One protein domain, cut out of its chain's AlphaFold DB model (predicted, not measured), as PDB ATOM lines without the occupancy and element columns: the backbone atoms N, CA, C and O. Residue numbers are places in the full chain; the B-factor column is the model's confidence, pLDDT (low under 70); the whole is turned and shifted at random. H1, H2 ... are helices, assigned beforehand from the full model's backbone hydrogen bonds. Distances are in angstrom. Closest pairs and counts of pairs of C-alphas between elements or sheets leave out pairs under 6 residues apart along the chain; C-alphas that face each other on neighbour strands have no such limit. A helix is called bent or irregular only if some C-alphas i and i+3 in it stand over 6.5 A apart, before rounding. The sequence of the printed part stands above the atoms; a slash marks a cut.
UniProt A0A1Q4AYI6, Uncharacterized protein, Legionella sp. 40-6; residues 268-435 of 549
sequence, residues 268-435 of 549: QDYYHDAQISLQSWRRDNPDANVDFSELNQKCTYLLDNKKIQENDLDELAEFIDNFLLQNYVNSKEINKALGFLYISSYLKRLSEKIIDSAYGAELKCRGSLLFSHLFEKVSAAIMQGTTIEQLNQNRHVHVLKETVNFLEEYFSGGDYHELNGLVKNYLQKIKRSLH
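Overview. This is residues 268 to 435 of the 549 residues of an uncharacterized protein of Legionella sp. 40-6 (UniProt A0A1Q4AYI6). Helices lie nearly aligned in an elongated up-and-down bundle, each of H1, H2, H3, H4, H5 and H7 running against the one before; long H4 runs through the middle, with H1, H3, H5 and H7 packed round it. H1 and H2 lie toward one end, and H8 packs on H7 toward the other. The printed part has 168 residues with eight named helices, H1 to H8 in order, and no named strand: all helix, compact, radius of gyration of the C-alphas 17.6 A, spans 60 by 34 by 25 A.

Arrangement. Start at H1, residues 268 to 284; residues 268 to 275 alone only just touch H2, residues 293 to 304, with 3 pairs of C-alphas within 8 A, the closest Gln 268 and Leu 303, 6.9 A. H2, with residues 295 to 298 alone, only just touches residues 316 to 323 of H3, residues 310 to 326, with 3 such pairs, the closest Lys 298 and Leu 316, 7.3 A. Next comes the hub, H4, residues 332 to 356, with a kink of 26 degrees near residue 346. Its residues 333 to 344 alone touch H1, closest C-alphas Ala 274 and Ala 337, 4.6 A; its residues 338 to 345 touch residues 313 to 320 of H3, closest C-alphas Ala 317 and Tyr 342, 7.0 A. H5, residues 361 to 383, forms a hairpin with H4, at a shallow tilt of 9 degrees, opposite ways, closest C-alphas Lys 336 and Ile 382, 5.2 A. H6, residues 388 to 392, touches H4, closest C-alphas Gly 339 and Ile 388, 5.9 A. H7, residues 395 to 411, touches residues 343 to 353 of H4 alone, the same way at 27 degrees, closest C-alphas Leu 350 and Val 404, 5.5 A. H8, residues 416 to 433, forms a hairpin with H7, closest C-alphas Arg 395 and Ser 433, 5.5 A; H4 and H8 are apart. Each O i to N i+4 pair is within hydrogen-bond range in H1, H2, H3, H5, H6 and H7, but 19 of 21 in H4 and 12 of 14 in H8.

Along the chain. Find C-alpha 268 at (-34.504, -13.397, 22.157), where H1 begins. H4 runs 35.4 A from C-alpha 332 at (-50.631, -25.878, 24.383), and H5 runs 31.9 A. H8 runs 26.2 A to C-alpha 433 at (-54.981, -9.095, 43.932); it is neither bent nor irregular, but only just: C-alphas 417 and 420 are 6.4 A apart.

Size, cuts and confidence. The two C-alphas farthest apart, Asp 287 and His 417, are 60.9 A from each other. The printed part has no cut; the link from H1 to H2 is short, and the other links are tight. Look for low confidence at residues 358 to 359, under 70; the mean pLDDT of the printed part is 89.2.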
ATOM      1  N   GLN A 268     -34.855 -12.818  23.453       87.12
ATOM      2  CA  GLN A 268     -34.504 -13.397  22.157       87.12
ATOM      3  C   GLN A 268     -34.607 -14.931  22.151       87.12
ATOM      4  O   GLN A 268     -35.063 -15.501  21.162       87.12
ATOM      5  N   ASP A 269     -34.244 -15.596  23.252       88.69
ATOM      6  CA  ASP A 269     -34.398 -17.050  23.381       88.69
ATOM      7  C   ASP A 269     -35.889 -17.439  23.381       88.69
ATOM      8  O   ASP A 269     -36.281 -18.364  22.674       88.69
ATOM      9  N   TYR A 270     -36.742 -16.696  24.098       89.56
ATOM     10  CA  TYR A 270     -38.193 -16.938  24.097       89.56
ATOM     11  C   TYR A 270     -38.844 -16.673  22.736       89.56
ATOM     12  O   TYR A 270     -39.745 -17.402  22.328       89.56
ATOM     13  N   TYR A 271     -38.375 -15.660  22.007       89.12
ATOM     14  CA  TYR A 271     -38.805 -15.435  20.629       89.12
ATOM     15  C   TYR A 271     -38.440 -16.615  19.726       89.12
ATOM     16  O   TYR A 271     -39.267 -17.071  18.940       89.12
ATOM     17  N   HIS A 272     -37.224 -17.149  19.864       89.81
ATOM     18  CA  HIS A 272     -36.802 -18.311  19.094       89.81
ATOM     19  C   HIS A 272     -37.646 -19.554  19.420       89.81
ATOM     20  O   HIS A 272     -38.100 -20.237  18.502       89.81
ATOM     21  N   ASP A 273     -37.942 -19.798  20.702       88.88
ATOM     22  CA  ASP A 273     -38.851 -20.873  21.124       88.88
ATOM     23  C   ASP A 273     -40.252 -20.714  20.502       88.88
ATOM     24  O   ASP A 273     -40.858 -21.697  20.061       88.88
ATOM     25  N   ALA A 274     -40.769 -19.480  20.434       90.00
ATOM     26  CA  ALA A 274     -42.046 -19.177  19.790       90.00
ATOM     27  C   ALA A 274     -42.005 -19.483  18.291       90.00
ATOM     28  O   ALA A 274     -42.890 -20.175  17.789       90.00
ATOM     29  N   GLN A 275     -40.951 -19.067  17.585       92.44
ATOM     30  CA  GLN A 275     -40.787 -19.385  16.165       92.44
ATOM     31  C   GLN A 275     -40.717 -20.890  15.906       92.44
ATOM     32  O   GLN A 275     -41.397 -21.377  15.002       92.44
ATOM     33  N   ILE A 276     -39.948 -21.635  16.707       91.75
ATOM     34  CA  ILE A 276     -39.863 -23.099  16.600       91.75
ATOM     35  C   ILE A 276     -41.243 -23.728  16.815       91.75
ATOM     36  O   ILE A 276     -41.655 -24.591  16.040       91.75
ATOM     37  N   SER A 277     -41.979 -23.276  17.832       91.94
ATOM     38  CA  SER A 277     -43.305 -23.813  18.160       91.94
ATOM     39  C   SER A 277     -44.320 -23.555  17.040       91.94
ATOM     40  O   SER A 277     -45.065 -24.462  16.665       91.94
ATOM     41  N   LEU A 278     -44.305 -22.356  16.447       90.31
ATOM     42  CA  LEU A 278     -45.154 -22.003  15.303       90.31
ATOM     43  C   LEU A 278     -44.783 -22.808  14.046       90.31
ATOM     44  O   LEU A 278     -45.664 -23.303  13.343       90.31
ATOM     45  N   GLN A 279     -43.486 -22.988  13.771       92.12
ATOM     46  CA  GLN A 279     -43.013 -23.794  12.641       92.12
ATOM     47  C   GLN A 279     -43.367 -25.277  12.798       92.12
ATOM     48  O   GLN A 279     -43.808 -25.895  11.827       92.12
ATOM     49  N   SER A 280     -43.219 -25.839  14.003       93.94
ATOM     50  CA  SER A 280     -43.630 -27.219  14.289       93.94
ATOM     51  C   SER A 280     -45.125 -27.382  14.061       93.94
ATOM     52  O   SER A 280     -45.533 -28.276  13.330       93.94
ATOM     53  N   TRP A 281     -45.943 -26.470  14.593       94.25
ATOM     54  CA  TRP A 281     -47.385 -26.528  14.390       94.25
ATOM     55  C   TRP A 281     -47.774 -26.431  12.913       94.25
ATOM     56  O   TRP A 281     -48.625 -27.192  12.467       94.25
ATOM     57  N   ARG A 282     -47.122 -25.558  12.130       93.00
ATOM     58  CA  ARG A 282     -47.363 -25.450  10.681       93.00
ATOM     59  C   ARG A 282     -47.033 -26.747   9.946       93.00
ATOM     60  O   ARG A 282     -47.769 -27.137   9.045       93.00
ATOM     61  N   ARG A 283     -45.930 -27.405  10.314       93.12
ATOM     62  CA  ARG A 283     -45.543 -28.705   9.749       93.12
ATOM     63  C   ARG A 283     -46.585 -29.776  10.067       93.12
ATOM     64  O   ARG A 283     -46.885 -30.592   9.204       93.12
ATOM     65  N   ASP A 284     -47.124 -29.746  11.280       93.81
ATOM     66  CA  ASP A 284     -48.088 -30.733  11.759       93.81
ATOM     67  C   ASP A 284     -49.526 -30.429  11.268       93.81
ATOM     68  O   ASP A 284     -50.391 -31.298  11.329       93.81
ATOM     69  N   ASN A 285     -49.778 -29.223  10.733       93.50
ATOM     70  CA  ASN A 285     -51.073 -28.758  10.211       93.50
ATOM     71  C   ASN A 285     -50.928 -28.107   8.814       93.50
ATOM     72  O   ASN A 285     -51.218 -26.916   8.652       93.50
ATOM     73  N   PRO A 286     -50.481 -28.852   7.783       93.81
ATOM     74  CA  PRO A 286     -50.194 -28.291   6.460       93.81
ATOM     75  C   PRO A 286     -51.428 -27.686   5.767       93.81
ATOM     76  O   PRO A 286     -51.289 -26.743   4.990       93.81
ATOM     77  N   ASP A 287     -52.628 -28.181   6.086       93.62
ATOM     78  CA  ASP A 287     -53.889 -27.730   5.484       93.62
ATOM     79  C   ASP A 287     -54.400 -26.399   6.058       93.62
ATOM     80  O   ASP A 287     -55.265 -25.761   5.462       93.62
ATOM     81  N   ALA A 288     -53.872 -25.948   7.203       88.31
ATOM     82  CA  ALA A 288     -54.421 -24.799   7.923       88.31
ATOM     83  C   ALA A 288     -54.161 -23.440   7.240       88.31
ATOM     84  O   ALA A 288     -54.735 -22.444   7.661       88.31
ATOM     85  N   ASN A 289     -53.313 -23.381   6.203       88.75
ATOM     86  CA  ASN A 289     -52.940 -22.174   5.440       88.75
ATOM     87  C   ASN A 289     -52.803 -20.883   6.285       88.75
ATOM     88  O   ASN A 289     -53.215 -19.802   5.863       88.75
ATOM     89  N   VAL A 290     -52.233 -21.002   7.488       90.06
ATOM     90  CA  VAL A 290     -52.036 -19.878   8.408       90.06
ATOM     91  C   VAL A 290     -50.773 -19.120   8.010       90.06
ATOM     92  O   VAL A 290     -49.682 -19.701   7.959       90.06
ATOM     93  N   ASP A 291     -50.906 -17.819   7.756       91.50
ATOM     94  CA  ASP A 291     -49.761 -16.938   7.543       91.50
ATOM     95  C   ASP A 291     -49.267 -16.347   8.871       91.50
ATOM     96  O   ASP A 291     -49.912 -15.500   9.480       91.50
ATOM     97  N   PHE A 292     -48.088 -16.784   9.317       91.25
ATOM     98  CA  PHE A 292     -47.432 -16.270  10.523       91.25
ATOM     99  C   PHE A 292     -46.554 -15.034  10.262       91.25
ATOM    100  O   PHE A 292     -45.831 -14.605  11.164       91.25
ATOM    101  N   SER A 293     -46.533 -14.485   9.043       92.06
ATOM    102  CA  SER A 293     -45.667 -13.355   8.681       92.06
ATOM    103  C   SER A 293     -45.919 -12.124   9.561       92.06
ATOM    104  O   SER A 293     -44.971 -11.573  10.125       92.06
ATOM    105  N   GLU A 294     -47.185 -11.761   9.768       91.38
ATOM    106  CA  GLU A 294     -47.585 -10.609  10.581       91.38
ATOM    107  C   GLU A 294     -47.243 -10.805  12.065       91.38
ATOM    108  O   GLU A 294     -46.668  -9.914  12.697       91.38
ATOM    109  N   LEU A 295     -47.508 -11.999  12.614       90.56
ATOM    110  CA  LEU A 295     -47.144 -12.338  13.993       90.56
ATOM    111  C   LEU A 295     -45.631 -12.259  14.205       90.56
ATOM    112  O   LEU A 295     -45.176 -11.664  15.183       90.56
ATOM    113  N   ASN A 296     -44.847 -12.800  13.270       90.31
ATOM    114  CA  ASN A 296     -43.394 -12.697  13.318       90.31
ATOM    115  C   ASN A 296     -42.938 -11.236  13.256       90.31
ATOM    116  O   ASN A 296     -42.085 -10.852  14.049       90.31
ATOM    117  N   GLN A 297     -43.520 -10.414  12.377       91.88
ATOM    118  CA  GLN A 297     -43.169  -9.000  12.251       91.88
ATOM    119  C   GLN A 297     -43.434  -8.224  13.550       91.88
ATOM    120  O   GLN A 297     -42.554  -7.489  14.005       91.88
ATOM    121  N   LYS A 298     -44.598  -8.419  14.184       89.94
ATOM    122  CA  LYS A 298     -44.929  -7.788  15.475       89.94
ATOM    123  C   LYS A 298     -44.020  -8.269  16.607       89.94
ATOM    124  O   LYS A 298     -43.541  -7.459  17.398       89.94
ATOM    125  N   CYS A 299     -43.716  -9.563  16.657       86.69
ATOM    126  CA  CYS A 299     -42.797 -10.107  17.654       86.69
ATOM    127  C   CYS A 299     -41.357  -9.584  17.459       86.69
ATOM    128  O   CYS A 299     -40.688  -9.263  18.439       86.69
ATOM    129  N   THR A 300     -40.891  -9.430  16.213       87.62
ATOM    130  CA  THR A 300     -39.583  -8.825  15.896       87.62
ATOM    131  C   THR A 300     -39.535  -7.350  16.288       87.62
ATOM    132  O   THR A 300     -38.569  -6.917  16.910       87.62
ATOM    133  N   TYR A 301     -40.596  -6.587  16.003       87.19
ATOM    134  CA  TYR A 301     -40.695  -5.173  16.386       87.19
ATOM    135  C   TYR A 301     -40.481  -4.959  17.894       87.19
ATOM    136  O   TYR A 301     -39.828  -3.994  18.296       87.19
ATOM    137  N   LEU A 302     -40.974  -5.876  18.731       81.06
ATOM    138  CA  LEU A 302     -40.770  -5.833  20.182       81.06
ATOM    139  C   LEU A 302     -39.346  -6.181  20.613       81.06
ATOM    140  O   LEU A 302     -38.877  -5.667  21.624       81.06
ATOM    141  N   LEU A 303     -38.649  -7.051  19.885       81.88
ATOM    142  CA  LEU A 303     -37.244  -7.337  20.172       81.88
ATOM    143  C   LEU A 303     -36.342  -6.150  19.826       81.88
ATOM    144  O   LEU A 303     -35.412  -5.845  20.578       81.88
ATOM    145  N   ASP A 304     -36.630  -5.483  18.708       84.12
ATOM    146  CA  ASP A 304     -35.790  -4.413  18.174       84.12
ATOM    147  C   ASP A 304     -36.003  -3.077  18.901       84.12
ATOM    148  O   ASP A 304     -35.065  -2.282  19.052       84.12
ATOM    149  N   ASN A 305     -37.212  -2.817  19.410       79.94
ATOM    150  CA  ASN A 305     -37.494  -1.577  20.122       79.94
ATOM    151  C   ASN A 305     -36.981  -1.588  21.561       79.94
ATOM    152  O   ASN A 305     -37.498  -2.259  22.448       79.94
ATOM    153  N   LYS A 306     -36.010  -0.712  21.830       73.06
ATOM    154  CA  LYS A 306     -35.486  -0.470  23.185       73.06
ATOM    155  C   LYS A 306     -36.466   0.253  24.116       73.06
ATOM    156  O   LYS A 306     -36.195   0.339  25.307       73.06
ATOM    157  N   LYS A 307     -37.550   0.828  23.588       77.75
ATOM    158  CA  LYS A 307     -38.539   1.609  24.345       77.75
ATOM    159  C   LYS A 307     -39.947   1.106  24.047       77.75
ATOM    160  O   LYS A 307     -40.709   1.784  23.372       77.75
ATOM    161  N   ILE A 308     -40.252  -0.093  24.525       78.12
ATOM    162  CA  ILE A 308     -41.600  -0.661  24.450       78.12
ATOM    163  C   ILE A 308     -42.461   0.039  25.507       78.12
ATOM    164  O   ILE A 308     -42.112   0.017  26.692       78.12
ATOM    165  N   GLN A 309     -43.550   0.681  25.090       84.81
ATOM    166  CA  GLN A 309     -44.550   1.251  25.993       84.81
ATOM    167  C   GLN A 309     -45.507   0.156  26.490       84.81
ATOM    168  O   GLN A 309     -45.564  -0.938  25.936       84.81
ATOM    169  N   GLU A 310     -46.264   0.420  27.555       80.75
ATOM    170  CA  GLU A 310     -47.270  -0.536  28.050       80.75
ATOM    171  C   GLU A 310     -48.338  -0.847  26.998       80.75
ATOM    172  O   GLU A 310     -48.632  -2.019  26.771       80.75
ATOM    173  N   ASN A 311     -48.799   0.178  26.278       86.19
ATOM    174  CA  ASN A 311     -49.770   0.026  25.199       86.19
ATOM    175  C   ASN A 311     -49.280  -0.941  24.110       86.19
ATOM    176  O   ASN A 311     -50.062  -1.756  23.639       86.19
ATOM    177  N   ASP A 312     -47.982  -0.939  23.778       86.69
ATOM    178  CA  ASP A 312     -47.422  -1.855  22.771       86.69
ATOM    179  C   ASP A 312     -47.537  -3.333  23.205       86.69
ATOM    180  O   ASP A 312     -47.658  -4.230  22.368       86.69
ATOM    181  N   LEU A 313     -47.474  -3.610  24.515       86.94
ATOM    182  CA  LEU A 313     -47.580  -4.968  25.058       86.94
ATOM    183  C   LEU A 313     -49.027  -5.445  25.125       86.94
ATOM    184  O   LEU A 313     -49.286  -6.611  24.827       86.94
ATOM    185  N   ASP A 314     -49.956  -4.572  25.502       87.38
ATOM    186  CA  ASP A 314     -51.378  -4.912  25.508       87.38
ATOM    187  C   ASP A 314     -51.913  -5.060  24.071       87.38
ATOM    188  O   ASP A 314     -52.618  -6.029  23.789       87.38
ATOM    189  N   GLU A 315     -51.469  -4.217  23.131       89.62
ATOM    190  CA  GLU A 315     -51.746  -4.381  21.695       89.62
ATOM    191  C   GLU A 315     -51.176  -5.695  21.138       89.62
ATOM    192  O   GLU A 315     -51.812  -6.349  20.309       89.62
ATOM    193  N   LEU A 316     -49.983  -6.115  21.584       87.75
ATOM    194  CA  LEU A 316     -49.440  -7.424  21.218       87.75
ATOM    195  C   LEU A 316     -50.308  -8.557  21.769       87.75
ATOM    196  O   LEU A 316     -50.571  -9.514  21.044       87.75
ATOM    197  N   ALA A 317     -50.703  -8.484  23.040       89.38
ATOM    198  CA  ALA A 317     -51.520  -9.515  23.670       89.38
ATOM    199  C   ALA A 317     -52.843  -9.701  22.921       89.38
ATOM    200  O   ALA A 317     -53.158 -10.816  22.508       89.38
ATOM    201  N   GLU A 318     -53.551  -8.597  22.670       91.50
ATOM    202  CA  GLU A 318     -54.792  -8.590  21.897       91.50
ATOM    203  C   GLU A 318     -54.573  -9.133  20.480       91.50
ATOM    204  O   GLU A 318     -55.354  -9.954  19.998       91.50
ATOM    205  N   PHE A 319     -53.485  -8.730  19.817       92.44
ATOM    206  CA  PHE A 319     -53.143  -9.249  18.497       92.44
ATOM    207  C   PHE A 319     -52.913 -10.764  18.515       92.44
ATOM    208  O   PHE A 319     -53.433 -11.460  17.645       92.44
ATOM    209  N   ILE A 320     -52.150 -11.288  19.480       89.81
ATOM    210  CA  ILE A 320     -51.869 -12.723  19.572       89.81
ATOM    211  C   ILE A 320     -53.161 -13.503  19.821       89.81
ATOM    212  O   ILE A 320     -53.406 -14.480  19.116       89.81
ATOM    213  N   ASP A 321     -53.993 -13.082  20.776       90.00
ATOM    214  CA  ASP A 321     -55.248 -13.778  21.078       90.00
ATOM    215  C   ASP A 321     -56.189 -13.778  19.862       90.00
ATOM    216  O   ASP A 321     -56.685 -14.834  19.460       90.00
ATOM    217  N   ASN A 322     -56.355 -12.627  19.197       90.75
ATOM    218  CA  ASN A 322     -57.151 -12.521  17.971       90.75
ATOM    219  C   ASN A 322     -56.588 -13.396  16.845       90.75
ATOM    220  O   ASN A 322     -57.347 -14.086  16.163       90.75
ATOM    221  N   PHE A 323     -55.266 -13.410  16.669       91.06
ATOM    222  CA  PHE A 323     -54.598 -14.219  15.656       91.06
ATOM    223  C   PHE A 323     -54.800 -15.721  15.907       91.06
ATOM    224  O   PHE A 323     -55.142 -16.458  14.982       91.06
ATOM    225  N   LEU A 324     -54.630 -16.189  17.148       89.88
ATOM    226  CA  LEU A 324     -54.825 -17.598  17.503       89.88
ATOM    227  C   LEU A 324     -56.290 -18.024  17.343       89.88
ATOM    228  O   LEU A 324     -56.551 -19.118  16.833       89.88
ATOM    229  N   LEU A 325     -57.235 -17.156  17.720       89.25
ATOM    230  CA  LEU A 325     -58.670 -17.408  17.601       89.25
ATOM    231  C   LEU A 325     -59.121 -17.477  16.135       89.25
ATOM    232  O   LEU A 325     -59.795 -18.431  15.750       89.25
ATOM    233  N   GLN A 326     -58.719 -16.510  15.303       89.44
ATOM    234  CA  GLN A 326     -59.076 -16.465  13.876       89.44
ATOM    235  C   GLN A 326     -58.542 -17.669  13.095       89.44
ATOM    236  O   GLN A 326     -59.191 -18.138  12.162       89.44
ATOM    237  N   ASN A 327     -57.376 -18.184  13.493       87.06
ATOM    238  CA  ASN A 327     -56.713 -19.304  12.831       87.06
ATOM    239  C   ASN A 327     -56.987 -20.663  13.506       87.06
ATOM    240  O   ASN A 327     -56.374 -21.661  13.130       87.06
ATOM    241  N   TYR A 328     -57.891 -20.719  14.496       87.69
ATOM    242  CA  TYR A 328     -58.241 -21.933  15.253       87.69
ATOM    243  C   TYR A 328     -57.021 -22.682  15.824       87.69
ATOM    244  O   TYR A 328     -57.003 -23.912  15.933       87.69
ATOM    245  N   VAL A 329     -55.983 -21.940  16.213       87.75
ATOM    246  CA  VAL A 329     -54.727 -22.498  16.721       87.75
ATOM    247  C   VAL A 329     -54.879 -22.796  18.211       87.75
ATOM    248  O   VAL A 329     -54.538 -21.985  19.066       87.75
ATOM    249  N   ASN A 330     -55.380 -23.986  18.543       89.25
ATOM    250  CA  ASN A 330     -55.470 -24.452  19.929       89.25
ATOM    251  C   ASN A 330     -54.314 -25.406  20.265       89.25
ATOM    252  O   ASN A 330     -54.486 -26.623  20.336       89.25
ATOM    253  N   SER A 331     -53.108 -24.854  20.428       93.25
ATOM    254  CA  SER A 331     -51.916 -25.625  20.793       93.25
ATOM    255  C   SER A 331     -51.344 -25.162  22.125       93.25
ATOM    256  O   SER A 331     -50.930 -24.014  22.286       93.25
ATOM    257  N   LYS A 332     -51.241 -26.105  23.068       93.75
ATOM    258  CA  LYS A 332     -50.631 -25.878  24.383       93.75
ATOM    259  C   LYS A 332     -49.194 -25.362  24.270       93.75
ATOM    260  O   LYS A 332     -48.796 -24.499  25.045       93.75
ATOM    261  N   GLU A 333     -48.419 -25.889  23.322       92.06
ATOM    262  CA  GLU A 333     -47.019 -25.491  23.126       92.06
ATOM    263  C   GLU A 333     -46.900 -24.086  22.528       92.06
ATOM    264  O   GLU A 333     -46.048 -23.312  22.957       92.06
ATOM    265  N   ILE A 334     -47.812 -23.705  21.626       91.06
ATOM    266  CA  ILE A 334     -47.873 -22.331  21.112       91.06
ATOM    267  C   ILE A 334     -48.244 -21.357  22.234       91.06
ATOM    268  O   ILE A 334     -47.556 -20.353  22.408       91.06
ATOM    269  N   ASN A 335     -49.264 -21.675  23.039       91.69
ATOM    270  CA  ASN A 335     -49.664 -20.835  24.173       91.69
ATOM    271  C   ASN A 335     -48.522 -20.659  25.179       91.69
ATOM    272  O   ASN A 335     -48.290 -19.551  25.654       91.69
ATOM    273  N   LYS A 336     -47.763 -21.725  25.467       93.19
ATOM    274  CA  LYS A 336     -46.566 -21.633  26.312       93.19
ATOM    275  C   LYS A 336     -45.540 -20.671  25.721       93.19
ATOM    276  O   LYS A 336     -45.082 -19.766  26.413       93.19
ATOM    277  N   ALA A 337     -45.164 -20.867  24.459       91.38
ATOM    278  CA  ALA A 337     -44.088 -20.100  23.847       91.38
ATOM    279  C   ALA A 337     -44.456 -18.614  23.683       91.38
ATOM    280  O   ALA A 337     -43.669 -17.737  24.041       91.38
ATOM    281  N   LEU A 338     -45.682 -18.324  23.237       90.75
ATOM    282  CA  LEU A 338     -46.194 -16.956  23.124       90.75
ATOM    283  C   LEU A 338     -46.437 -16.315  24.497       90.75
ATOM    284  O   LEU A 338     -46.119 -15.142  24.683       90.75
ATOM    285  N   GLY A 339     -46.906 -17.082  25.485       92.50
ATOM    286  CA  GLY A 339     -47.050 -16.621  26.867       92.50
ATOM    287  C   GLY A 339     -45.712 -16.223  27.497       92.50
ATOM    288  O   GLY A 339     -45.619 -15.174  28.137       92.50
ATOM    289  N   PHE A 340     -44.648 -17.003  27.272       92.69
ATOM    290  CA  PHE A 340     -43.299 -16.633  27.710       92.69
ATOM    291  C   PHE A 340     -42.779 -15.386  27.001       92.69
ATOM    292  O   PHE A 340     -42.251 -14.498  27.671       92.69
ATOM    293  N   LEU A 341     -42.951 -15.282  25.680       89.94
ATOM    294  CA  LEU A 341     -42.557 -14.090  24.930       89.94
ATOM    295  C   LEU A 341     -43.262 -12.837  25.473       89.94
ATOM    296  O   LEU A 341     -42.601 -11.843  25.779       89.94
ATOM    297  N   TYR A 342     -44.576 -12.919  25.681       91.56
ATOM    298  CA  TYR A 342     -45.393 -11.843  26.233       91.56
ATOM    299  C   TYR A 342     -44.900 -11.386  27.616       91.56
ATOM    300  O   TYR A 342     -44.532 -10.225  27.812       91.56
ATOM    301  N   ILE A 343     -44.808 -12.316  28.569       92.06
ATOM    302  CA  ILE A 343     -44.421 -12.013  29.951       92.06
ATOM    303  C   ILE A 343     -42.953 -11.581  30.062       92.06
ATOM    304  O   ILE A 343     -42.624 -10.740  30.904       92.06
ATOM    305  N   SER A 344     -42.066 -12.105  29.210       89.25
ATOM    306  CA  SER A 344     -40.642 -11.753  29.233       89.25
ATOM    307  C   SER A 344     -40.400 -10.254  29.049       89.25
ATOM    308  O   SER A 344     -39.463  -9.716  29.637       89.25
ATOM    309  N   SER A 345     -41.282  -9.558  28.327       87.38
ATOM    310  CA  SER A 345     -41.202  -8.110  28.136       87.38
ATOM    311  C   SER A 345     -41.487  -7.333  29.429       87.38
ATOM    312  O   SER A 345     -40.732  -6.423  29.774       87.38
ATOM    313  N   TYR A 346     -42.508  -7.724  30.202       88.31
ATOM    314  CA  TYR A 346     -42.786  -7.115  31.513       88.31
ATOM    315  C   TYR A 346     -41.694  -7.423  32.533       88.31
ATOM    316  O   TYR A 346     -41.279  -6.547  33.288       88.31
ATOM    317  N   LEU A 347     -41.192  -8.657  32.540       89.31
ATOM    318  CA  LEU A 347     -40.092  -9.061  33.412       89.31
ATOM    319  C   LEU A 347     -38.812  -8.288  33.101       89.31
ATOM    320  O   LEU A 347     -38.145  -7.816  34.019       89.31
ATOM    321  N   LYS A 348     -38.493  -8.107  31.817       88.69
ATOM    322  CA  LYS A 348     -37.370  -7.277  31.386       88.69
ATOM    323  C   LYS A 348     -37.533  -5.845  31.888       88.69
ATOM    324  O   LYS A 348     -36.623  -5.371  32.560       88.69
ATOM    325  N   ARG A 349     -38.696  -5.212  31.682       88.19
ATOM    326  CA  ARG A 349     -38.986  -3.858  32.199       88.19
ATOM    327  C   ARG A 349     -38.832  -3.778  33.715       88.19
ATOM    328  O   ARG A 349     -38.154  -2.882  34.206       88.19
ATOM    329  N   LEU A 350     -39.392  -4.735  34.458       89.38
ATOM    330  CA  LEU A 350     -39.225  -4.806  35.911       89.38
ATOM    331  C   LEU A 350     -37.739  -4.887  36.290       89.38
ATOM    332  O   LEU A 350     -37.277  -4.141  37.151       89.38
ATOM    333  N   SER A 351     -36.982  -5.765  35.627       89.38
ATOM    334  CA  SER A 351     -35.553  -5.941  35.888       89.38
ATOM    335  C   SER A 351     -34.747  -4.685  35.563       89.38
ATOM    336  O   SER A 351     -33.921  -4.290  36.376       89.38
ATOM    337  N   GLU A 352     -35.023  -4.014  34.442       87.75
ATOM    338  CA  GLU A 352     -34.376  -2.761  34.049       87.75
ATOM    339  C   GLU A 352     -34.669  -1.677  35.085       87.75
ATOM    340  O   GLU A 352     -33.740  -1.065  35.597       87.75
ATOM    341  N   LYS A 353     -35.925  -1.517  35.520       87.38
ATOM    342  CA  LYS A 353     -36.279  -0.537  36.560       87.38
ATOM    343  C   LYS A 353     -35.598  -0.819  37.895       87.38
ATOM    344  O   LYS A 353     -35.184   0.121  38.557       87.38
ATOM    345  N   ILE A 354     -35.444  -2.083  38.288       85.88
ATOM    346  CA  ILE A 354     -34.737  -2.454  39.524       85.88
ATOM    347  C   ILE A 354     -33.220  -2.250  39.376       85.88
ATOM    348  O   ILE A 354     -32.577  -1.713  40.280       85.88
ATOM    349  N   ILE A 355     -32.631  -2.666  38.252       82.81
ATOM    350  CA  ILE A 355     -31.180  -2.642  38.007       82.81
ATOM    351  C   ILE A 355     -30.676  -1.218  37.767       82.81
ATOM    352  O   ILE A 355     -29.628  -0.855  38.318       82.81
ATOM    353  N   ASP A 356     -31.409  -0.442  36.971       81.75
ATOM    354  CA  ASP A 356     -31.084   0.939  36.606       81.75
ATOM    355  C   ASP A 356     -31.425   1.921  37.725       81.75
ATOM    356  O   ASP A 356     -30.962   3.064  37.708       81.75
ATOM    357  N   SER A 357     -32.193   1.485  38.730       75.12
ATOM    358  CA  SER A 357     -32.389   2.280  39.932       75.12
ATOM    359  C   SER A 357     -31.023   2.598  40.560       75.12
ATOM    360  O   SER A 357     -30.180   1.720  40.774       75.12
ATOM    361  N   ALA A 358     -30.782   3.880  40.850       60.47
ATOM    362  CA  ALA A 358     -29.535   4.359  41.459       60.47
ATOM    363  C   ALA A 358     -29.357   3.900  42.923       60.47
ATOM    364  O   ALA A 358     -28.382   4.253  43.585       60.47
ATOM    365  N   TYR A 359     -30.313   3.128  43.433       67.44
ATOM    366  CA  TYR A 359     -30.372   2.683  44.809       67.44
ATOM    367  C   TYR A 359     -29.456   1.467  45.033       67.44
ATOM    368  O   TYR A 359     -29.120   0.714  44.115       67.44
ATOM    369  N   GLY A 360     -28.991   1.322  46.277       76.88
ATOM    370  CA  GLY A 360     -27.914   0.408  46.668       76.88
ATOM    371  C   GLY A 360     -28.184  -1.087  46.439       76.88
ATOM    372  O   GLY A 360     -29.265  -1.512  46.034       76.88
ATOM    373  N   ALA A 361     -27.174  -1.911  46.741       81.94
ATOM    374  CA  ALA A 361     -27.198  -3.365  46.535       81.94
ATOM    375  C   ALA A 361     -28.395  -4.075  47.198       81.94
ATOM    376  O   ALA A 361     -28.898  -5.051  46.644       81.94
ATOM    377  N   GLU A 362     -28.891  -3.566  48.331       80.88
ATOM    378  CA  GLU A 362     -30.035  -4.157  49.037       80.88
ATOM    379  C   GLU A 362     -31.336  -4.047  48.228       80.88
ATOM    380  O   GLU A 362     -32.060  -5.035  48.110       80.88
ATOM    381  N   LEU A 363     -31.615  -2.900  47.586       84.62
ATOM    382  CA  LEU A 363     -32.807  -2.776  46.738       84.62
ATOM    383  C   LEU A 363     -32.739  -3.752  45.561       84.62
ATOM    384  O   LEU A 363     -33.739  -4.380  45.220       84.62
ATOM    385  N   LYS A 364     -31.548  -3.933  44.979       86.88
ATOM    386  CA  LYS A 364     -31.323  -4.913  43.908       86.88
ATOM    387  C   LYS A 364     -31.540  -6.342  44.394       86.88
ATOM    388  O   LYS A 364     -32.167  -7.123  43.686       86.88
ATOM    389  N   CYS A 365     -31.087  -6.671  45.603       85.69
ATOM    390  CA  CYS A 365     -31.308  -7.975  46.227       85.69
ATOM    391  C   CYS A 365     -32.807  -8.252  46.435       85.69
ATOM    392  O   CYS A 365     -33.332  -9.253  45.941       85.69
ATOM    393  N   ARG A 366     -33.531  -7.331  47.084       87.38
ATOM    394  CA  ARG A 366     -34.978  -7.474  47.336       87.38
ATOM    395  C   ARG A 366     -35.802  -7.446  46.054       87.38
ATOM    396  O   ARG A 366     -36.740  -8.224  45.913       87.38
ATOM    397  N   GLY A 367     -35.418  -6.603  45.101       88.50
ATOM    398  CA  GLY A 367     -36.027  -6.556  43.778       88.50
ATOM    399  C   GLY A 367     -35.805  -7.851  42.997       88.50
ATOM    400  O   GLY A 367     -36.741  -8.363  42.391       88.50
ATOM    401  N   SER A 368     -34.607  -8.441  43.072       87.19
ATOM    402  CA  SER A 368     -34.328  -9.752  42.479       87.19
ATOM    403  C   SER A 368     -35.165 -10.856  43.123       87.19
ATOM    404  O   SER A 368     -35.648 -11.729  42.412       87.19
ATOM    405  N   LEU A 369     -35.375 -10.819  44.443       88.19
ATOM    406  CA  LEU A 369     -36.228 -11.787  45.136       88.19
ATOM    407  C   LEU A 369     -37.693 -11.678  44.680       88.19
ATOM    408  O   LEU A 369     -38.319 -12.687  44.354       88.19
ATOM    409  N   LEU A 370     -38.226 -10.453  44.606       91.19
ATOM    410  CA  LEU A 370     -39.562 -10.185  44.069       91.19
ATOM    411  C   LEU A 370     -39.691 -10.682  42.624       91.19
ATOM    412  O   LEU A 370     -40.654 -11.375  42.293       91.19
ATOM    413  N   PHE A 371     -38.701 -10.368  41.786       91.94
ATOM    414  CA  PHE A 371     -38.628 -10.831  40.405       91.94
ATOM    415  C   PHE A 371     -38.670 -12.359  40.325       91.94
ATOM    416  O   PHE A 371     -39.474 -12.901  39.573       91.94
ATOM    417  N   SER A 372     -37.853 -13.062  41.115       89.25
ATOM    418  CA  SER A 372     -37.800 -14.526  41.113       89.25
ATOM    419  C   SER A 372     -39.142 -15.152  41.490       89.25
ATOM    420  O   SER A 372     -39.588 -16.070  40.803       89.25
ATOM    421  N   HIS A 373     -39.823 -14.636  42.516       91.56
ATOM    422  CA  HIS A 373     -41.136 -15.151  42.914       91.56
ATOM    423  C   HIS A 373     -42.224 -14.878  41.871       91.56
ATOM    424  O   HIS A 373     -43.019 -15.772  41.572       91.56
ATOM    425  N   LEU A 374     -42.259 -13.673  41.291       93.31
ATOM    426  CA  LEU A 374     -43.194 -13.353  40.210       93.31
ATOM    427  C   LEU A 374     -42.931 -14.230  38.985       93.31
ATOM    428  O   LEU A 374     -43.864 -14.818  38.440       93.31
ATOM    429  N   PHE A 375     -41.665 -14.374  38.594       92.44
ATOM    430  CA  PHE A 375     -41.270 -15.212  37.472       92.44
ATOM    431  C   PHE A 375     -41.685 -16.666  37.682       92.44
ATOM    432  O   PHE A 375     -42.283 -17.247  36.782       92.44
ATOM    433  N   GLU A 376     -41.426 -17.245  38.855       92.75
ATOM    434  CA  GLU A 376     -41.802 -18.626  39.172       92.75
ATOM    435  C   GLU A 376     -43.314 -18.846  39.022       92.75
ATOM    436  O   GLU A 376     -43.739 -19.780  38.338       92.75
ATOM    437  N   LYS A 377     -44.140 -17.974  39.618       94.25
ATOM    438  CA  LYS A 377     -45.601 -18.143  39.587       94.25
ATOM    439  C   LYS A 377     -46.201 -17.903  38.210       94.25
ATOM    440  O   LYS A 377     -47.056 -18.680  37.783       94.25
ATOM    441  N   VAL A 378     -45.736 -16.881  37.493       94.00
ATOM    442  CA  VAL A 378     -46.214 -16.612  36.134       94.00
ATOM    443  C   VAL A 378     -45.744 -17.706  35.171       94.00
ATOM    444  O   VAL A 378     -46.541 -18.199  34.377       94.00
ATOM    445  N   SER A 379     -44.500 -18.177  35.295       92.62
ATOM    446  CA  SER A 379     -43.995 -19.302  34.496       92.62
ATOM    447  C   SER A 379     -44.791 -20.576  34.753       92.62
ATOM    448  O   SER A 379     -45.110 -21.286  33.807       92.62
ATOM    449  N   ALA A 380     -45.169 -20.860  36.003       93.50
ATOM    450  CA  ALA A 380     -46.014 -22.008  36.316       93.50
ATOM    451  C   ALA A 380     -47.374 -21.935  35.597       93.50
ATOM    452  O   ALA A 380     -47.821 -22.945  35.052       93.50
ATOM    453  N   ALA A 381     -47.995 -20.751  35.533       94.00
ATOM    454  CA  ALA A 381     -49.219 -20.543  34.761       94.00
ATOM    455  C   ALA A 381     -48.974 -20.746  33.256       94.00
ATOM    456  O   ALA A 381     -49.698 -21.503  32.614       94.00
ATOM    457  N   ILE A 382     -47.916 -20.166  32.686       93.62
ATOM    458  CA  ILE A 382     -47.580 -20.354  31.265       93.62
ATOM    459  C   ILE A 382     -47.372 -21.843  30.946       93.62
ATOM    460  O   ILE A 382     -47.929 -22.355  29.978       93.62
ATOM    461  N   MET A 383     -46.650 -22.578  31.797       91.62
ATOM    462  CA  MET A 383     -46.375 -24.010  31.623       91.62
ATOM    463  C   MET A 383     -47.636 -24.886  31.641       91.62
ATOM    464  O   MET A 383     -47.648 -25.973  31.052       91.62
ATOM    465  N   GLN A 384     -48.723 -24.415  32.259       93.31
ATOM    466  CA  GLN A 384     -50.031 -25.071  32.203       93.31
ATOM    467  C   GLN A 384     -50.730 -24.901  30.844       93.31
ATOM    468  O   GLN A 384     -51.703 -25.605  30.585       93.31
ATOM    469  N   GLY A 385     -50.188 -24.082  29.935       91.38
ATOM    470  CA  GLY A 385     -50.770 -23.801  28.619       91.38
ATOM    471  C   GLY A 385     -51.858 -22.734  28.642       91.38
ATOM    472  O   GLY A 385     -52.679 -22.688  27.728       91.38
ATOM    473  N   THR A 386     -51.872 -21.928  29.702       93.50
ATOM    474  CA  THR A 386     -52.789 -20.805  29.903       93.50
ATOM    475  C   THR A 386     -52.696 -19.848  28.712       93.50
ATOM    476  O   THR A 386     -51.588 -19.521  28.283       93.50
ATOM    477  N   THR A 387     -53.837 -19.434  28.152       92.81
ATOM    478  CA  THR A 387     -53.870 -18.483  27.022       92.81
ATOM    479  C   THR A 387     -53.402 -17.095  27.464       92.81
ATOM    480  O   THR A 387     -53.316 -16.828  28.665       92.81
ATOM    481  N   ILE A 388     -53.102 -16.191  26.526       91.94
ATOM    482  CA  ILE A 388     -52.679 -14.830  26.889       91.94
ATOM    483  C   ILE A 388     -53.825 -14.070  27.561       91.94
ATOM    484  O   ILE A 388     -53.601 -13.446  28.598       91.94
ATOM    485  N   GLU A 389     -55.058 -14.223  27.081       92.62
ATOM    486  CA  GLU A 389     -56.250 -13.687  27.745       92.62
ATOM    487  C   GLU A 389     -56.357 -14.154  29.211       92.62
ATOM    488  O   GLU A 389     -56.520 -13.351  30.134       92.62
ATOM    489  N   GLN A 390     -56.189 -15.456  29.459       93.75
ATOM    490  CA  GLN A 390     -56.216 -16.019  30.811       93.75
ATOM    491  C   GLN A 390     -55.008 -15.576  31.652       93.75
ATOM    492  O   GLN A 390     -55.133 -15.379  32.862       93.75
ATOM    493  N   LEU A 391     -53.835 -15.392  31.036       93.25
ATOM    494  CA  LEU A 391     -52.660 -14.823  31.695       93.25
ATOM    495  C   LEU A 391     -52.896 -13.360  32.081       93.25
ATOM    496  O   LEU A 391     -52.501 -12.968  33.172       93.25
ATOM    497  N   ASN A 392     -53.590 -12.570  31.264       92.56
ATOM    498  CA  ASN A 392     -53.976 -11.199  31.607       92.56
ATOM    499  C   ASN A 392     -54.937 -11.142  32.802       92.56
ATOM    500  O   ASN A 392     -54.880 -10.209  33.601       92.56
ATOM    501  N   GLN A 393     -55.764 -12.172  32.971       94.38
ATOM    502  CA  GLN A 393     -56.624 -12.345  34.145       94.38
ATOM    503  C   GLN A 393     -55.878 -12.949  35.351       94.38
ATOM    504  O   GLN A 393     -56.413 -12.996  36.463       94.38
ATOM    505  N   ASN A 394     -54.635 -13.409  35.175       95.00
ATOM    506  CA  ASN A 394     -53.851 -13.997  36.249       95.00
ATOM    507  C   ASN A 394     -53.412 -12.919  37.250       95.00
ATOM    508  O   ASN A 394     -52.726 -11.951  36.915       95.00
ATOM    509  N   ARG A 395     -53.742 -13.132  38.526       95.56
ATOM    510  CA  ARG A 395     -53.413 -12.198  39.613       95.56
ATOM    511  C   ARG A 395     -51.921 -11.865  39.724       95.56
ATOM    512  O   ARG A 395     -51.583 -10.749  40.099       95.56
ATOM    513  N   HIS A 396     -51.024 -12.804  39.419       94.81
ATOM    514  CA  HIS A 396     -49.576 -12.598  39.508       94.81
ATOM    515  C   HIS A 396     -49.051 -11.766  38.338       94.81
ATOM    516  O   HIS A 396     -48.169 -10.938  38.540       94.81
ATOM    517  N   VAL A 397     -49.647 -11.913  37.151       93.94
ATOM    518  CA  VAL A 397     -49.390 -11.025  36.006       93.94
ATOM    519  C   VAL A 397     -49.899  -9.620  36.309       93.94
ATOM    520  O   VAL A 397     -49.168  -8.658  36.105       93.94
ATOM    521  N   HIS A 398     -51.091  -9.489  36.893       94.75
ATOM    522  CA  HIS A 398     -51.607  -8.194  37.337       94.75
ATOM    523  C   HIS A 398     -50.675  -7.523  38.361       94.75
ATOM    524  O   HIS A 398     -50.351  -6.348  38.223       94.75
ATOM    525  N   VAL A 399     -50.187  -8.263  39.368       94.81
ATOM    526  CA  VAL A 399     -49.192  -7.746  40.327       94.81
ATOM    527  C   VAL A 399     -47.915  -7.311  39.611       94.81
ATOM    528  O   VAL A 399     -47.394  -6.245  39.922       94.81
ATOM    529  N   LEU A 400     -47.417  -8.095  38.652       94.50
ATOM    530  CA  LEU A 400     -46.247  -7.737  37.852       94.50
ATOM    531  C   LEU A 400     -46.466  -6.416  37.094       94.50
ATOM    532  O   LEU A 400     -45.640  -5.516  37.241       94.50
ATOM    533  N   LYS A 401     -47.575  -6.276  36.353       93.75
ATOM    534  CA  LYS A 401     -47.921  -5.049  35.613       93.75
ATOM    535  C   LYS A 401     -48.007  -3.840  36.544       93.75
ATOM    536  O   LYS A 401     -47.286  -2.866  36.363       93.75
ATOM    537  N   GLU A 402     -48.791  -3.952  37.614       94.56
ATOM    538  CA  GLU A 402     -48.952  -2.874  38.596       94.56
ATOM    539  C   GLU A 402     -47.632  -2.496  39.276       94.56
ATOM    540  O   GLU A 402     -47.415  -1.332  39.593       94.56
ATOM    541  N   THR A 403     -46.728  -3.456  39.495       94.00
ATOM    542  CA  THR A 403     -45.396  -3.176  40.056       94.00
ATOM    543  C   THR A 403     -44.534  -2.393  39.074       94.00
ATOM    544  O   THR A 403     -43.851  -1.456  39.484       94.00
ATOM    545  N   VAL A 404     -44.558  -2.752  37.787       92.38
ATOM    546  CA  VAL A 404     -43.839  -2.011  36.741       92.38
ATOM    547  C   VAL A 404     -44.371  -0.583  36.647       92.38
ATOM    548  O   VAL A 404     -43.572   0.350  36.713       92.38
ATOM    549  N   ASN A 405     -45.692  -0.411  36.596       92.69
ATOM    550  CA  ASN A 405     -46.328   0.904  36.486       92.69
ATOM    551  C   ASN A 405     -46.040   1.763  37.719       92.69
ATOM    552  O   ASN A 405     -45.609   2.906  37.590       92.69
ATOM    553  N   PHE A 406     -46.147   1.180  38.918       93.56
ATOM    554  CA  PHE A 406     -45.749   1.848  40.154       93.56
ATOM    555  C   PHE A 406     -44.295   2.323  40.104       93.56
ATOM    556  O   PHE A 406     -44.032   3.468  40.450       93.56
ATOM    557  N   LEU A 407     -43.348   1.483  39.672       92.31
ATOM    558  CA  LEU A 407     -41.937   1.874  39.589       92.31
ATOM    559  C   LEU A 407     -41.691   2.946  38.525       92.31
ATOM    560  O   LEU A 407     -40.818   3.794  38.701       92.31
ATOM    561  N   GLU A 408     -42.438   2.930  37.428       90.56
ATOM    562  CA  GLU A 408     -42.360   3.968  36.403       90.56
ATOM    563  C   GLU A 408     -42.857   5.314  36.914       90.56
ATOM    564  O   GLU A 408     -42.132   6.302  36.792       90.56
ATOM    565  N   GLU A 409     -44.022   5.339  37.556       91.25
ATOM    566  CA  GLU A 409     -44.554   6.534  38.208       91.25
ATOM    567  C   GLU A 409     -43.601   7.011  39.315       91.25
ATOM    568  O   GLU A 409     -43.237   8.186  39.357       91.25
ATOM    569  N   TYR A 410     -43.090   6.090  40.137       90.75
ATOM    570  CA  TYR A 410     -42.170   6.375  41.238       90.75
ATOM    571  C   TYR A 410     -40.865   7.021  40.762       90.75
ATOM    572  O   TYR A 410     -40.414   8.015  41.331       90.75
ATOM    573  N   PHE A 411     -40.247   6.474  39.712       89.06
ATOM    574  CA  PHE A 411     -38.981   6.987  39.184       89.06
ATOM    575  C   PHE A 411     -39.147   8.144  38.191       89.06
ATOM    576  O   PHE A 411     -38.147   8.766  37.834       89.06
ATOM    577  N   SER A 412     -40.370   8.472  37.763       89.12
ATOM    578  CA  SER A 412     -40.624   9.639  36.903       89.12
ATOM    579  C   SER A 412     -40.420  10.988  37.608       89.12
ATOM    580  O   SER A 412     -40.362  12.018  36.939       89.12
ATOM    581  N   GLY A 413     -40.237  10.985  38.935       81.19
ATOM    582  CA  GLY A 413     -39.911  12.183  39.710       81.19
ATOM    583  C   GLY A 413     -41.119  13.057  40.050       81.19
ATOM    584  O   GLY A 413     -40.981  14.278  40.095       81.19
ATOM    585  N   GLY A 414     -42.287  12.440  40.271       77.12
ATOM    586  CA  GLY A 414     -43.485  13.127  40.766       77.12
ATOM    587  C   GLY A 414     -43.264  13.840  42.108       77.12
ATOM    588  O   GLY A 414     -42.267  13.607  42.799       77.12
ATOM    589  N   ASP A 415     -44.193  14.725  42.481       81.81
ATOM    590  CA  ASP A 415     -44.117  15.477  43.740       81.81
ATOM    591  C   ASP A 415     -44.058  14.504  44.937       81.81
ATOM    592  O   ASP A 415     -44.793  13.516  45.009       81.81
ATOM    593  N   TYR A 416     -43.198  14.782  45.920       74.12
ATOM    594  CA  TYR A 416     -43.108  13.988  47.148       74.12
ATOM    595  C   TYR A 416     -44.459  13.910  47.880       74.12
ATOM    596  O   TYR A 416     -44.771  12.900  48.516       74.12
ATOM    597  N   HIS A 417     -45.297  14.946  47.765       76.31
ATOM    598  CA  HIS A 417     -46.658  14.921  48.300       76.31
ATOM    599  C   HIS A 417     -47.559  13.888  47.604       76.31
ATOM    600  O   HIS A 417     -48.428  13.298  48.253       76.31
ATOM    601  N   GLU A 418     -47.316  13.603  46.326       87.62
ATOM    602  CA  GLU A 418     -48.032  12.586  45.552       87.62
ATOM    603  C   GLU A 418     -47.527  11.171  45.855       87.62
ATOM    604  O   GLU A 418     -48.299  10.217  45.755       87.62
ATOM    605  N   LEU A 419     -46.283  11.021  46.329       85.44
ATOM    606  CA  LEU A 419     -45.672   9.722  46.632       85.44
ATOM    607  C   LEU A 419     -46.497   8.890  47.623       85.44
ATOM    608  O   LEU A 419     -46.697   7.692  47.427       85.44
ATOM    609  N   ASN A 420     -47.021   9.518  48.677       85.31
ATOM    610  CA  ASN A 420     -47.882   8.833  49.645       85.31
ATOM    611  C   ASN A 420     -49.190   8.348  49.003       85.31
ATOM    612  O   ASN A 420     -49.669   7.258  49.323       85.31
ATOM    613  N   GLY A 421     -49.761   9.148  48.099       89.62
ATOM    614  CA  GLY A 421     -50.936   8.771  47.317       89.62
ATOM    615  C   GLY A 421     -50.632   7.597  46.391       89.62
ATOM    616  O   GLY A 421     -51.368   6.612  46.399       89.62
ATOM    617  N   LEU A 422     -49.505   7.659  45.680       91.50
ATOM    618  CA  LEU A 422     -49.021   6.620  44.778       91.50
ATOM    619  C   LEU A 422     -48.824   5.283  45.504       91.50
ATOM    620  O   LEU A 422     -49.403   4.270  45.115       91.50
ATOM    621  N   VAL A 423     -48.071   5.283  46.607       90.00
ATOM    622  CA  VAL A 423     -47.809   4.083  47.418       90.00
ATOM    623  C   VAL A 423     -49.107   3.510  47.979       90.00
ATOM    624  O   VAL A 423     -49.319   2.298  47.932       90.00
ATOM    625  N   LYS A 424     -50.007   4.358  48.490       90.25
ATOM    626  CA  LYS A 424     -51.300   3.915  49.027       90.25
ATOM    627  C   LYS A 424     -52.178   3.292  47.942       90.25
ATOM    628  O   LYS A 424     -52.759   2.232  48.179       90.25
ATOM    629  N   ASN A 425     -52.256   3.921  46.771       93.25
ATOM    630  CA  ASN A 425     -53.012   3.416  45.628       93.25
ATOM    631  C   ASN A 425     -52.451   2.069  45.164       93.25
ATOM    632  O   ASN A 425     -53.209   1.110  45.017       93.25
ATOM    633  N   TYR A 426     -51.129   1.967  45.029       94.06
ATOM    634  CA  TYR A 426     -50.452   0.727  44.672       94.06
ATOM    635  C   TYR A 426     -50.730  -0.392  45.687       94.06
ATOM    636  O   TYR A 426     -51.240  -1.452  45.323       94.06
ATOM    637  N   LEU A 427     -50.518  -0.143  46.984       91.38
ATOM    638  CA  LEU A 427     -50.794  -1.119  48.044       91.38
ATOM    639  C   LEU A 427     -52.263  -1.559  48.069       91.38
ATOM    640  O   LEU A 427     -52.552  -2.733  48.307       91.38
ATOM    641  N   GLN A 428     -53.199  -0.647  47.797       92.62
ATOM    642  CA  GLN A 428     -54.620  -0.973  47.707       92.62
ATOM    643  C   GLN A 428     -54.930  -1.886  46.515       92.62
ATOM    644  O   GLN A 428     -55.719  -2.821  46.670       92.62
ATOM    645  N   LYS A 429     -54.315  -1.650  45.349       93.56
ATOM    646  CA  LYS A 429     -54.451  -2.528  44.179       93.56
ATOM    647  C   LYS A 429     -53.880  -3.916  44.470       93.56
ATOM    648  O   LYS A 429     -54.587  -4.906  44.307       93.56
ATOM    649  N   ILE A 430     -52.669  -3.996  45.021       93.12
ATOM    650  CA  ILE A 430     -52.032  -5.276  45.363       93.12
ATOM    651  C   ILE A 430     -52.820  -6.051  46.423       93.12
ATOM    652  O   ILE A 430     -52.993  -7.263  46.294       93.12
ATOM    653  N   LYS A 431     -53.340  -5.374  47.457       90.25
ATOM    654  CA  LYS A 431     -54.146  -6.013  48.511       90.25
ATOM    655  C   LYS A 431     -55.409  -6.680  47.958       90.25
ATOM    656  O   LYS A 431     -55.877  -7.651  48.540       90.25
ATOM    657  N   ARG A 432     -55.965  -6.168  46.855       91.31
ATOM    658  CA  ARG A 432     -57.112  -6.787  46.171       91.31
ATOM    659  C   ARG A 432     -56.703  -8.003  45.335       91.31
ATOM    660  O   ARG A 432     -57.512  -8.910  45.183       91.31
ATOM    661  N   SER A 433     -55.474  -8.032  44.818       90.62
ATOM    662  CA  SER A 433     -54.981  -9.095  43.932       90.62
ATOM    663  C   SER A 433     -54.343 -10.281  44.665       90.62
ATOM    664  O   SER A 433     -54.378 -11.398  44.152       90.62
ATOM    665  N   LEU A 434     -53.745 -10.069  45.843       90.56
ATOM    666  CA  LEU A 434     -53.013 -11.104  46.583       90.56
ATOM    667  C   LEU A 434     -53.746 -11.542  47.854       90.56
ATOM    668  O   LEU A 434     -54.189 -10.719  48.654       90.56
ATOM    669  N   HIS A 435     -53.794 -12.855  48.083       88.19
ATOM    670  CA  HIS A 435     -54.225 -13.401  49.370       88.19
ATOM    671  C   HIS A 435     -53.202 -13.098  50.468       88.19
ATOM    672  O   HIS A 435     -52.019 -12.887  50.202       88.19
TER     673      HIS A 435